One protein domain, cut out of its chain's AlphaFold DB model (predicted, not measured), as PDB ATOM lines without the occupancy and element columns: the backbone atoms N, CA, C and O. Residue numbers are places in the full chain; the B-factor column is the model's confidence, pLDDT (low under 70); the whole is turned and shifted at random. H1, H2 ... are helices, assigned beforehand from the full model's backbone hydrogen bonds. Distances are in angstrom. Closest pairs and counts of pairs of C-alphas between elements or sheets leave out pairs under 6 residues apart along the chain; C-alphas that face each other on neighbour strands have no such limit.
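Overview. This is residues 231 to 307 of the 655 residues of the protein "HTH cro/C1-type domain-containing protein" of Bacteroidales bacterium (UniProt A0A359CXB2). One long helix, H1, is the backbone of the shape; the short H3 runs back beside its later part, H2 packs steeply on it at residues 241 to 245, and its free beginning, residues 232 to 237, sticks out. The printed part has 77 residues with three named helices, H1, H2, H3 in chain order, and no named strand: all helix. It is compact, with a radius of gyration of the C-alphas of 12.6 A, yet elongated, spanning 41 by 24 by 20 A.

Along the chain. Find C-alpha 232 at (46.030, -21.861, 30.261); from there H1, residues 232 to 257, runs 36.8 A. H2 is residues 268 to 280, 18.2 A. H3, residues 298 to 307, 14.2 A, ends at (31.641, -35.439, 37.948).

Arrangement. H1, with residues 245 to 257 alone, touches H3, opposite ways at a shallow tilt of 13 degrees; look at their closest C-alphas, Gly 246 and Ala 305, 4.4 A apart. H1 touches H2, with residues 274 to 278 of H2 alone, opposite ways at a steep tilt of 62 degrees; their closest C-alphas, Ile 245 and Met 274, are 6.4 A apart. H2 and H3 are apart. In H1, H2 and H3 every O i to N i+4 pair is within hydrogen-bond range.

Size, cuts and confidence. The C-alphas farthest apart, Ala 231 and Asn 259, are 41.7 A apart. The printed part has no cut; the long link is residues 281 to 297. Look for pLDDT under 70 at residues 231 to 236 and 292 to 293.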
ATOM      1  N   ALA A 231      44.004 -18.318  32.854       59.12
ATOM      2  CA  ALA A 231      45.237 -18.564  32.091       59.12
ATOM      3  C   ALA A 231      45.325 -20.058  31.766       59.12
ATOM      4  O   ALA A 231      44.995 -20.874  32.630       59.12
ATOM      5  N   ALA A 232      45.837 -20.444  30.594       59.28
ATOM      6  CA  ALA A 232      46.030 -21.861  30.261       59.28
ATOM      7  C   ALA A 232      46.850 -22.627  31.322       59.28
ATOM      8  O   ALA A 232      46.549 -23.772  31.650       59.28
ATOM      9  N   SER A 233      47.836 -21.971  31.940       57.19
ATOM     10  CA  SER A 233      48.630 -22.530  33.042       57.19
ATOM     11  C   SER A 233      47.812 -22.797  34.314       57.19
ATOM     12  O   SER A 233      48.030 -23.810  34.978       57.19
ATOM     13  N   ARG A 234      46.841 -21.933  34.636       62.66
ATOM     14  CA  ARG A 234      45.908 -22.132  35.758       62.66
ATOM     15  C   ARG A 234      44.866 -23.199  35.437       62.66
ATOM     16  O   ARG A 234      44.604 -24.029  36.295       62.66
ATOM     17  N   VAL A 235      44.370 -23.259  34.200       65.19
ATOM     18  CA  VAL A 235      43.489 -24.349  33.739       65.19
ATOM     19  C   VAL A 235      44.211 -25.696  33.833       65.19
ATOM     20  O   VAL A 235      43.650 -26.651  34.358       65.19
ATOM     21  N   LYS A 236      45.488 -25.771  33.429       68.00
ATOM     22  CA  LYS A 236      46.337 -26.963  33.619       68.00
ATOM     23  C   LYS A 236      46.454 -27.355  35.097       68.00
ATOM     24  O   LYS A 236      46.405 -28.542  35.419       68.00
ATOM     25  N   GLN A 237      46.611 -26.382  35.996       73.94
ATOM     26  CA  GLN A 237      46.672 -26.638  37.437       73.94
ATOM     27  C   GLN A 237      45.330 -27.142  37.986       73.94
ATOM     28  O   GLN A 237      45.311 -28.175  38.648       73.94
ATOM     29  N   GLU A 238      44.220 -26.474  37.674       74.62
ATOM     30  CA  GLU A 238      42.880 -26.892  38.099       74.62
ATOM     31  C   GLU A 238      42.524 -28.276  37.556       74.62
ATOM     32  O   GLU A 238      42.000 -29.105  38.289       74.62
ATOM     33  N   GLN A 239      42.860 -28.574  36.300       75.31
ATOM     34  CA  GLN A 239      42.668 -29.904  35.720       75.31
ATOM     35  C   GLN A 239      43.507 -30.964  36.429       75.31
ATOM     36  O   GLN A 239      43.019 -32.065  36.677       75.31
ATOM     37  N   LYS A 240      44.758 -30.646  36.785       81.12
ATOM     38  CA  LYS A 240      45.608 -31.546  37.569       81.12
ATOM     39  C   LYS A 240      45.009 -31.806  38.949       81.12
ATOM     40  O   LYS A 240      45.007 -32.947  39.389       81.12
ATOM     41  N   GLU A 241      44.493 -30.774  39.609       85.06
ATOM     42  CA  GLU A 241      43.850 -30.873  40.921       85.06
ATOM     43  C   GLU A 241      42.509 -31.629  40.857       85.06
ATOM     44  O   GLU A 241      42.245 -32.462  41.722       85.06
ATOM     45  N   ARG A 242      41.701 -31.408  39.809       82.94
ATOM     46  CA  ARG A 242      40.452 -32.134  39.510       82.94
ATOM     47  C   ARG A 242      40.693 -33.612  39.236       82.94
ATOM     48  O   ARG A 242      40.019 -34.463  39.803       82.94
ATOM     49  N   LYS A 243      41.696 -33.914  38.412       84.12
ATOM     50  CA  LYS A 243      42.132 -35.286  38.160       84.12
ATOM     51  C   LYS A 243      42.681 -35.932  39.430       84.12
ATOM     52  O   LYS A 243      42.350 -37.071  39.716       84.12
ATOM     53  N   GLU A 244      43.464 -35.200  40.223       87.62
ATOM     54  CA  GLU A 244      43.991 -35.702  41.494       87.62
ATOM     55  C   GLU A 244      42.863 -36.092  42.464       87.62
ATOM     56  O   GLU A 244      42.921 -37.175  43.042       87.62
ATOM     57  N   ILE A 245      41.828 -35.255  42.627       87.12
ATOM     58  CA  ILE A 245      40.689 -35.596  43.491       87.12
ATOM     59  C   ILE A 245      39.802 -36.689  42.875       87.12
ATOM     60  O   ILE A 245      39.355 -37.571  43.603       87.12
ATOM     61  N   GLY A 246      39.585 -36.684  41.557       85.62
ATOM     62  CA  GLY A 246      38.817 -37.712  40.848       85.62
ATOM     63  C   GLY A 246      39.456 -39.097  40.970       85.62
ATOM     64  O   GLY A 246      38.808 -40.031  41.443       85.62
ATOM     65  N   ASP A 247      40.750 -39.208  40.654       87.12
ATOM     66  CA  ASP A 247      41.541 -40.436  40.805       87.12
ATOM     67  C   ASP A 247      41.534 -40.922  42.266       87.12
ATOM     68  O   ASP A 247      41.387 -42.119  42.535       87.12
ATOM     69  N   PHE A 248      41.633 -39.995  43.226       88.75
ATOM     70  CA  PHE A 248      41.587 -40.304  44.654       88.75
ATOM     71  C   PHE A 248      40.226 -40.867  45.097       88.75
ATOM     72  O   PHE A 248      40.169 -41.855  45.833       88.75
ATOM     73  N   LEU A 249      39.119 -40.290  44.625       87.81
ATOM     74  CA  LEU A 249      37.779 -40.814  44.886       87.81
ATOM     75  C   LEU A 249      37.588 -42.197  44.251       87.81
ATOM     76  O   LEU A 249      37.071 -43.098  44.911       87.81
ATOM     77  N   THR A 250      38.069 -42.414  43.024       87.38
ATOM     78  CA  THR A 250      38.042 -43.735  42.374       87.38
ATOM     79  C   THR A 250      38.855 -44.778  43.153       87.38
ATOM     80  O   THR A 250      38.428 -45.930  43.289       87.38
ATOM     81  N   GLU A 251      40.003 -44.395  43.723       88.19
ATOM     82  CA  GLU A 251      40.787 -45.268  44.606       88.19
ATOM     83  C   GLU A 251      39.989 -45.665  45.858       88.19
ATOM     84  O   GLU A 251      39.960 -46.842  46.237       88.19
ATOM     85  N   ILE A 252      39.294 -44.705  46.477       87.06
ATOM     86  CA  ILE A 252      38.432 -44.952  47.638       87.06
ATOM     87  C   ILE A 252      37.273 -45.881  47.277       87.06
ATOM     88  O   ILE A 252      37.064 -46.868  47.979       87.06
ATOM     89  N   VAL A 253      36.581 -45.643  46.158       85.81
ATOM     90  CA  VAL A 253      35.511 -46.515  45.640       85.81
ATOM     91  C   VAL A 253      36.001 -47.960  45.526       85.81
ATOM     92  O   VAL A 253      35.347 -48.889  46.005       85.81
ATOM     93  N   LYS A 254      37.196 -48.167  44.958       87.25
ATOM     94  CA  LYS A 254      37.804 -49.498  44.813       87.25
ATOM     95  C   LYS A 254      38.109 -50.154  46.165       87.25
ATOM     96  O   LYS A 254      37.885 -51.357  46.330       87.25
ATOM     97  N   LYS A 255      38.603 -49.388  47.142       84.50
ATOM     98  CA  LYS A 255      38.853 -49.881  48.508       84.50
ATOM     99  C   LYS A 255      37.556 -50.201  49.253       84.50
ATOM    100  O   LYS A 255      37.512 -51.218  49.939       84.50
ATOM    101  N   ILE A 256      36.496 -49.413  49.075       84.12
ATOM    102  CA  ILE A 256      35.173 -49.676  49.663       84.12
ATOM    103  C   ILE A 256      34.577 -50.957  49.069       84.12
ATOM    104  O   ILE A 256      34.213 -51.859  49.815       84.12
ATOM    105  N   ARG A 257      34.577 -51.107  47.735       84.06
ATOM    106  CA  ARG A 257      34.062 -52.311  47.048       84.06
ATOM    107  C   ARG A 257      34.805 -53.598  47.422       84.06
ATOM    108  O   ARG A 257      34.239 -54.681  47.337       84.06
ATOM    109  N   THR A 258      36.065 -53.491  47.842       85.12
ATOM    110  CA  THR A 258      36.881 -54.628  48.306       85.12
ATOM    111  C   THR A 258      36.906 -54.785  49.830       85.12
ATOM    112  O   THR A 258      37.648 -55.627  50.332       85.12
ATOM    113  N   ASN A 259      36.096 -54.010  50.562       79.31
ATOM    114  CA  ASN A 259      36.005 -54.000  52.026       79.31
ATOM    115  C   ASN A 259      37.342 -53.696  52.743       79.31
ATOM    116  O   ASN A 259      37.605 -54.181  53.841       79.31
ATOM    117  N   LYS A 260      38.206 -52.899  52.104       79.19
ATOM    118  CA  LYS A 260      39.556 -52.517  52.563       79.19
ATOM    119  C   LYS A 260      39.704 -51.015  52.816       79.19
ATOM    120  O   LYS A 260      40.820 -50.505  52.864       79.19
ATOM    121  N   PHE A 261      38.603 -50.276  52.898       80.88
ATOM    122  CA  PHE A 261      38.658 -48.845  53.170       80.88
ATOM    123  C   PHE A 261      38.775 -48.590  54.675       80.88
ATOM    124  O   PHE A 261      37.859 -48.912  55.427       80.88
ATOM    125  N   ILE A 262      39.900 -48.009  55.098       78.25
ATOM    126  CA  ILE A 262      40.189 -47.639  56.488       78.25
ATOM    127  C   ILE A 262      40.552 -46.150  56.512       78.25
ATOM    128  O   ILE A 262      41.408 -45.691  55.754       78.25
ATOM    129  N   ILE A 263      39.873 -45.369  57.356       75.50
ATOM    130  CA  ILE A 263      40.034 -43.907  57.401       75.50
ATOM    131  C   ILE A 263      41.393 -43.528  58.011       75.50
ATOM    132  O   ILE A 263      41.983 -42.514  57.620       75.50
ATOM    133  N   GLU A 264      41.913 -44.313  58.959       78.12
ATOM    134  CA  GLU A 264      43.212 -44.092  59.610       78.12
ATOM    135  C   GLU A 264      44.410 -44.206  58.655       78.12
ATOM    136  O   GLU A 264      45.440 -43.584  58.919       78.12
ATOM    137  N   ASP A 265      44.263 -44.888  57.513       81.19
ATOM    138  CA  ASP A 265      45.336 -45.074  56.523       81.19
ATOM    139  C   ASP A 265      45.777 -43.760  55.854       81.19
ATOM    140  O   ASP A 265      46.861 -43.672  55.271       81.19
ATOM    141  N   TYR A 266      44.956 -42.709  55.940       83.25
ATOM    142  CA  TYR A 266      45.243 -41.408  55.339       83.25
ATOM    143  C   TYR A 266      45.716 -40.395  56.386       83.25
ATOM    144  O   TYR A 266      45.026 -40.088  57.365       83.25
ATOM    145  N   ASN A 267      46.886 -39.799  56.137       86.44
ATOM    146  CA  ASN A 267      47.453 -38.774  57.010       86.44
ATOM    147  C   ASN A 267      46.629 -37.464  57.004       86.44
ATOM    148  O   ASN A 267      45.889 -37.152  56.066       86.44
ATOM    149  N   THR A 268      46.803 -36.647  58.046       83.75
ATOM    150  CA  THR A 268      46.044 -35.400  58.259       83.75
ATOM    151  C   THR A 268      46.240 -34.367  57.144       83.75
ATOM    152  O   THR A 268      45.339 -33.575  56.868       83.75
ATOM    153  N   LYS A 269      47.406 -34.360  56.484       86.94
ATOM    154  CA  LYS A 269      47.715 -33.435  55.383       86.94
ATOM    155  C   LYS A 269      46.922 -33.795  54.125       86.94
ATOM    156  O   LYS A 269      46.326 -32.908  53.521       86.94
ATOM    157  N   THR A 270      46.873 -35.076  53.769       84.75
ATOM    158  CA  THR A 270      46.102 -35.591  52.631       84.75
ATOM    159  C   THR A 270      44.610 -35.370  52.849       84.75
ATOM    160  O   THR A 270      43.961 -34.824  51.964       84.75
ATOM    161  N   LYS A 271      44.088 -35.670  54.048       85.75
ATOM    162  CA  LYS A 271      42.676 -35.423  54.401       85.75
ATOM    163  C   LYS A 271      42.274 -33.963  54.169       85.75
ATOM    164  O   LYS A 271      41.358 -33.684  53.404       85.75
ATOM    165  N   ARG A 272      43.036 -33.018  54.737       85.94
ATOM    166  CA  ARG A 272      42.792 -31.573  54.568       85.94
ATOM    167  C   ARG A 272      42.909 -31.112  53.117       85.94
ATOM    168  O   ARG A 272      42.123 -30.266  52.699       85.94
ATOM    169  N   LYS A 273      43.890 -31.636  52.371       88.56
ATOM    170  CA  LYS A 273      44.081 -31.309  50.953       88.56
ATOM    171  C   LYS A 273      42.860 -31.735  50.139       88.56
ATOM    172  O   LYS A 273      42.302 -30.901  49.439       88.56
ATOM    173  N   MET A 274      42.420 -32.983  50.277       89.31
ATOM    174  CA  MET A 274      41.292 -33.517  49.509       89.31
ATOM    175  C   MET A 274      39.971 -32.844  49.888       89.31
ATOM    176  O   MET A 274      39.244 -32.422  48.998       89.31
ATOM    177  N   ASP A 275      39.713 -32.601  51.178       85.81
ATOM    178  CA  ASP A 275      38.546 -31.815  51.605       85.81
ATOM    179  C   ASP A 275      38.581 -30.376  51.057       85.81
ATOM    180  O   ASP A 275      37.542 -29.792  50.753       85.81
ATOM    181  N   SER A 276      39.770 -29.774  50.933       86.00
ATOM    182  CA  SER A 276      39.915 -28.453  50.314       86.00
ATOM    183  C   SER A 276      39.627 -28.486  48.818       86.00
ATOM    184  O   SER A 276      38.965 -27.577  48.330       86.00
ATOM    185  N   LEU A 277      40.095 -29.509  48.101       87.06
ATOM    186  CA  LEU A 277      39.824 -29.670  46.671       87.06
ATOM    187  C   LEU A 277      38.334 -29.928  46.409       87.06
ATOM    188  O   LEU A 277      37.761 -29.290  45.531       87.06
ATOM    189  N   LEU A 278      37.680 -30.764  47.223       84.94
ATOM    190  CA  LEU A 278      36.231 -30.992  47.149       84.94
ATOM    191  C   LEU A 278      35.434 -29.696  47.350       84.94
ATOM    192  O   LEU A 278      34.486 -29.441  46.613       84.94
ATOM    193  N   ARG A 279      35.839 -28.838  48.297       82.94
ATOM    194  CA  ARG A 279      35.218 -27.512  48.471       82.94
ATOM    195  C   ARG A 279      35.482 -26.584  47.288       82.94
ATOM    196  O   ARG A 279      34.549 -25.945  46.811       82.94
ATOM    197  N   ASN A 280      36.729 -26.515  46.821       80.75
ATOM    198  CA  ASN A 280      37.131 -25.634  45.721       80.75
ATOM    199  C   ASN A 280      36.422 -25.981  44.403       80.75
ATOM    200  O   ASN A 280      36.159 -25.087  43.608       80.75
ATOM    201  N   PHE A 281      36.092 -27.256  44.182       81.31
ATOM    202  CA  PHE A 281      35.390 -27.721  42.982       81.31
ATOM    203  C   PHE A 281      33.896 -27.989  43.192       81.31
ATOM    204  O   PHE A 281      33.279 -28.646  42.356       81.31
ATOM    205  N   HIS A 282      33.311 -27.444  44.266       77.62
ATOM    206  CA  HIS A 282      31.874 -27.502  44.557       77.62
ATOM    207  C   HIS A 282      31.302 -28.924  44.551       77.62
ATOM    208  O   HIS A 282      30.317 -29.213  43.870       77.62
ATOM    209  N   SER A 283      31.936 -29.805  45.322       80.31
ATOM    210  CA  SER A 283      31.471 -31.174  45.506       80.31
ATOM    211  C   SER A 283      30.010 -31.236  45.963       80.31
ATOM    212  O   SER A 283      29.558 -30.395  46.744       80.31
ATOM    213  N   LYS A 284      29.280 -32.256  45.498       80.50
ATOM    214  CA  LYS A 284      27.879 -32.514  45.873       80.50
ATOM    215  C   LYS A 284      27.732 -33.361  47.138       80.50
ATOM    216  O   LYS A 284      26.612 -33.688  47.526       80.50
ATOM    217  N   LEU A 285      28.841 -33.731  47.777       80.62
ATOM    218  CA  LEU A 285      28.824 -34.471  49.032       80.62
ATOM    219  C   LEU A 285      28.324 -33.570  50.172       80.62
ATOM    220  O   LEU A 285      28.838 -32.474  50.384       80.62
ATOM    221  N   GLU A 286      27.330 -34.043  50.929       71.50
ATOM    222  CA  GLU A 286      26.707 -33.277  52.026       71.50
ATOM    223  C   GLU A 286      27.675 -32.963  53.185       71.50
ATOM    224  O   GLU A 286      27.487 -32.007  53.942       71.50
ATOM    225  N   HIS A 287      28.733 -33.760  53.334       79.00
ATOM    226  CA  HIS A 287      29.690 -33.754  54.431       79.00
ATOM    227  C   HIS A 287      31.111 -34.040  53.915       79.00
ATOM    228  O   HIS A 287      31.324 -34.481  52.787       79.00
ATOM    229  N   GLY A 288      32.114 -33.773  54.757       76.06
ATOM    230  CA  GLY A 288      33.511 -34.060  54.422       76.06
ATOM    231  C   GLY A 288      33.749 -35.554  54.197       76.06
ATOM    232  O   GLY A 288      33.221 -36.387  54.937       76.06
ATOM    233  N   LEU A 289      34.595 -35.885  53.219       79.56
ATOM    234  CA  LEU A 289      34.854 -37.256  52.759       79.56
ATOM    235  C   LEU A 289      35.349 -38.191  53.877       79.56
ATOM    236  O   LEU A 289      35.127 -39.397  53.826       79.56
ATOM    237  N   PHE A 290      36.020 -37.636  54.889       80.12
ATOM    238  CA  PHE A 290      36.594 -38.380  56.017       80.12
ATOM    239  C   PHE A 290      35.838 -38.184  57.335       80.12
ATOM    240  O   PHE A 290      36.426 -38.349  58.407       80.12
ATOM    241  N   SER A 291      34.564 -37.793  57.285       77.44
ATOM    242  CA  SER A 291      33.753 -37.686  58.495       77.44
ATOM    243  C   SER A 291      33.608 -39.056  59.177       77.44
ATOM    244  O   SER A 291      33.134 -39.998  58.548       77.44
ATOM    245  N   PRO A 292      33.936 -39.196  60.475       68.81
ATOM    246  CA  PRO A 292      33.743 -40.455  61.197       68.81
ATOM    247  C   PRO A 292      32.261 -40.771  61.470       68.81
ATOM    248  O   PRO A 292      31.940 -41.880  61.886       68.81
ATOM    249  N   LEU A 293      31.363 -39.800  61.263       65.88
ATOM    250  CA  LEU A 293      29.923 -39.923  61.510       65.88
ATOM    251  C   LEU A 293      29.112 -40.214  60.240       65.88
ATOM    252  O   LEU A 293      27.957 -40.615  60.343       65.88
ATOM    253  N   PHE A 294      29.702 -40.007  59.059       70.31
ATOM    254  CA  PHE A 294      29.010 -40.108  57.776       70.31
ATOM    255  C   PHE A 294      29.910 -40.824  56.770       70.31
ATOM    256  O   PHE A 294      30.978 -40.320  56.430       70.31
ATOM    257  N   SER A 295      29.485 -41.997  56.303       73.44
ATOM    258  CA  SER A 295      30.171 -42.762  55.263       73.44
ATOM    259  C   SER A 295      29.369 -42.725  53.966       73.44
ATOM    260  O   SER A 295      28.145 -42.849  53.970       73.44
ATOM    261  N   TYR A 296      30.071 -42.559  52.848       80.06
ATOM    262  CA  TYR A 296      29.479 -42.620  51.516       80.06
ATOM    263  C   TYR A 296      29.603 -44.031  50.950       80.06
ATOM    264  O   TYR A 296      30.630 -44.691  51.130       80.06
ATOM    265  N   ASP A 297      28.568 -44.492  50.254       80.81
ATOM    266  CA  ASP A 297      28.637 -45.733  49.494       80.81
ATOM    267  C   ASP A 297      29.481 -45.563  48.217       80.81
ATOM    268  O   ASP A 297      29.781 -44.454  47.757       80.81
ATOM    269  N   ALA A 298      29.886 -46.699  47.649       81.06
ATOM    270  CA  ALA A 298      30.760 -46.742  46.485       81.06
ATOM    271  C   ALA A 298      30.145 -46.083  45.240       81.06
ATOM    272  O   ALA A 298      30.879 -45.495  44.452       81.06
ATOM    273  N   ASP A 299      28.827 -46.151  45.065       78.19
ATOM    274  CA  ASP A 299      28.160 -45.650  43.864       78.19
ATOM    275  C   ASP A 299      27.985 -44.124  43.928       78.19
ATOM    276  O   ASP A 299      28.101 -43.434  42.914       78.19
ATOM    277  N   THR A 300      27.779 -43.570  45.127       81.00
ATOM    278  CA  THR A 300      27.759 -42.119  45.377       81.00
ATOM    279  C   THR A 300      29.129 -41.483  45.107       81.00
ATOM    280  O   THR A 300      29.215 -40.473  44.407       81.00
ATOM    281  N   LEU A 301      30.216 -42.099  45.586       83.56
ATOM    282  CA  LEU A 301      31.580 -41.613  45.335       83.56
ATOM    283  C   LEU A 301      32.034 -41.815  43.884       83.56
ATOM    284  O   LEU A 301      32.806 -41.007  43.376       83.56
ATOM    285  N   GLU A 302      31.553 -42.853  43.197       80.75
ATOM    286  CA  GLU A 302      31.840 -43.073  41.774       80.75
ATOM    287  C   GLU A 302      31.168 -42.010  40.893       80.75
ATOM    288  O   GLU A 302      31.806 -41.465  39.992       80.75
ATOM    289  N   LYS A 303      29.918 -41.632  41.194       77.62
ATOM    290  CA  LYS A 303      29.240 -40.505  40.527       77.62
ATOM    291  C   LYS A 303      29.977 -39.185  40.740       77.62
ATOM    292  O   LYS A 303      30.116 -38.411  39.797       77.62
ATOM    293  N   GLU A 304      30.466 -38.948  41.954       81.31
ATOM    294  CA  GLU A 304      31.229 -37.743  42.278       81.31
ATOM    295  C   GLU A 304      32.608 -37.730  41.596       81.31
ATOM    296  O   GLU A 304      33.026 -36.706  41.057       81.31
ATOM    297  N   ALA A 305      33.299 -38.874  41.535       81.31
ATOM    298  CA  ALA A 305      34.564 -39.009  40.812       81.31
ATOM    299  C   ALA A 305      34.396 -38.725  39.311       81.31
ATOM    300  O   ALA A 305      35.197 -38.002  38.722       81.31
ATOM    301  N   ASN A 306      33.323 -39.243  38.707       76.50
ATOM    302  CA  ASN A 306      32.995 -38.986  37.305       76.50
ATOM    303  C   ASN A 306      32.611 -37.521  37.060       76.50
ATOM    304  O   ASN A 306      32.961 -36.970  36.024       76.50
ATOM    305  N   PHE A 307      31.944 -36.870  38.017       75.06
ATOM    306  CA  PHE A 307      31.641 -35.439  37.948       75.06
ATOM    307  C   PHE A 307      32.903 -34.561  38.007       75.06
ATOM    308  O   PHE A 307      32.966 -33.517  37.359       75.06
TER     309      PHE A 307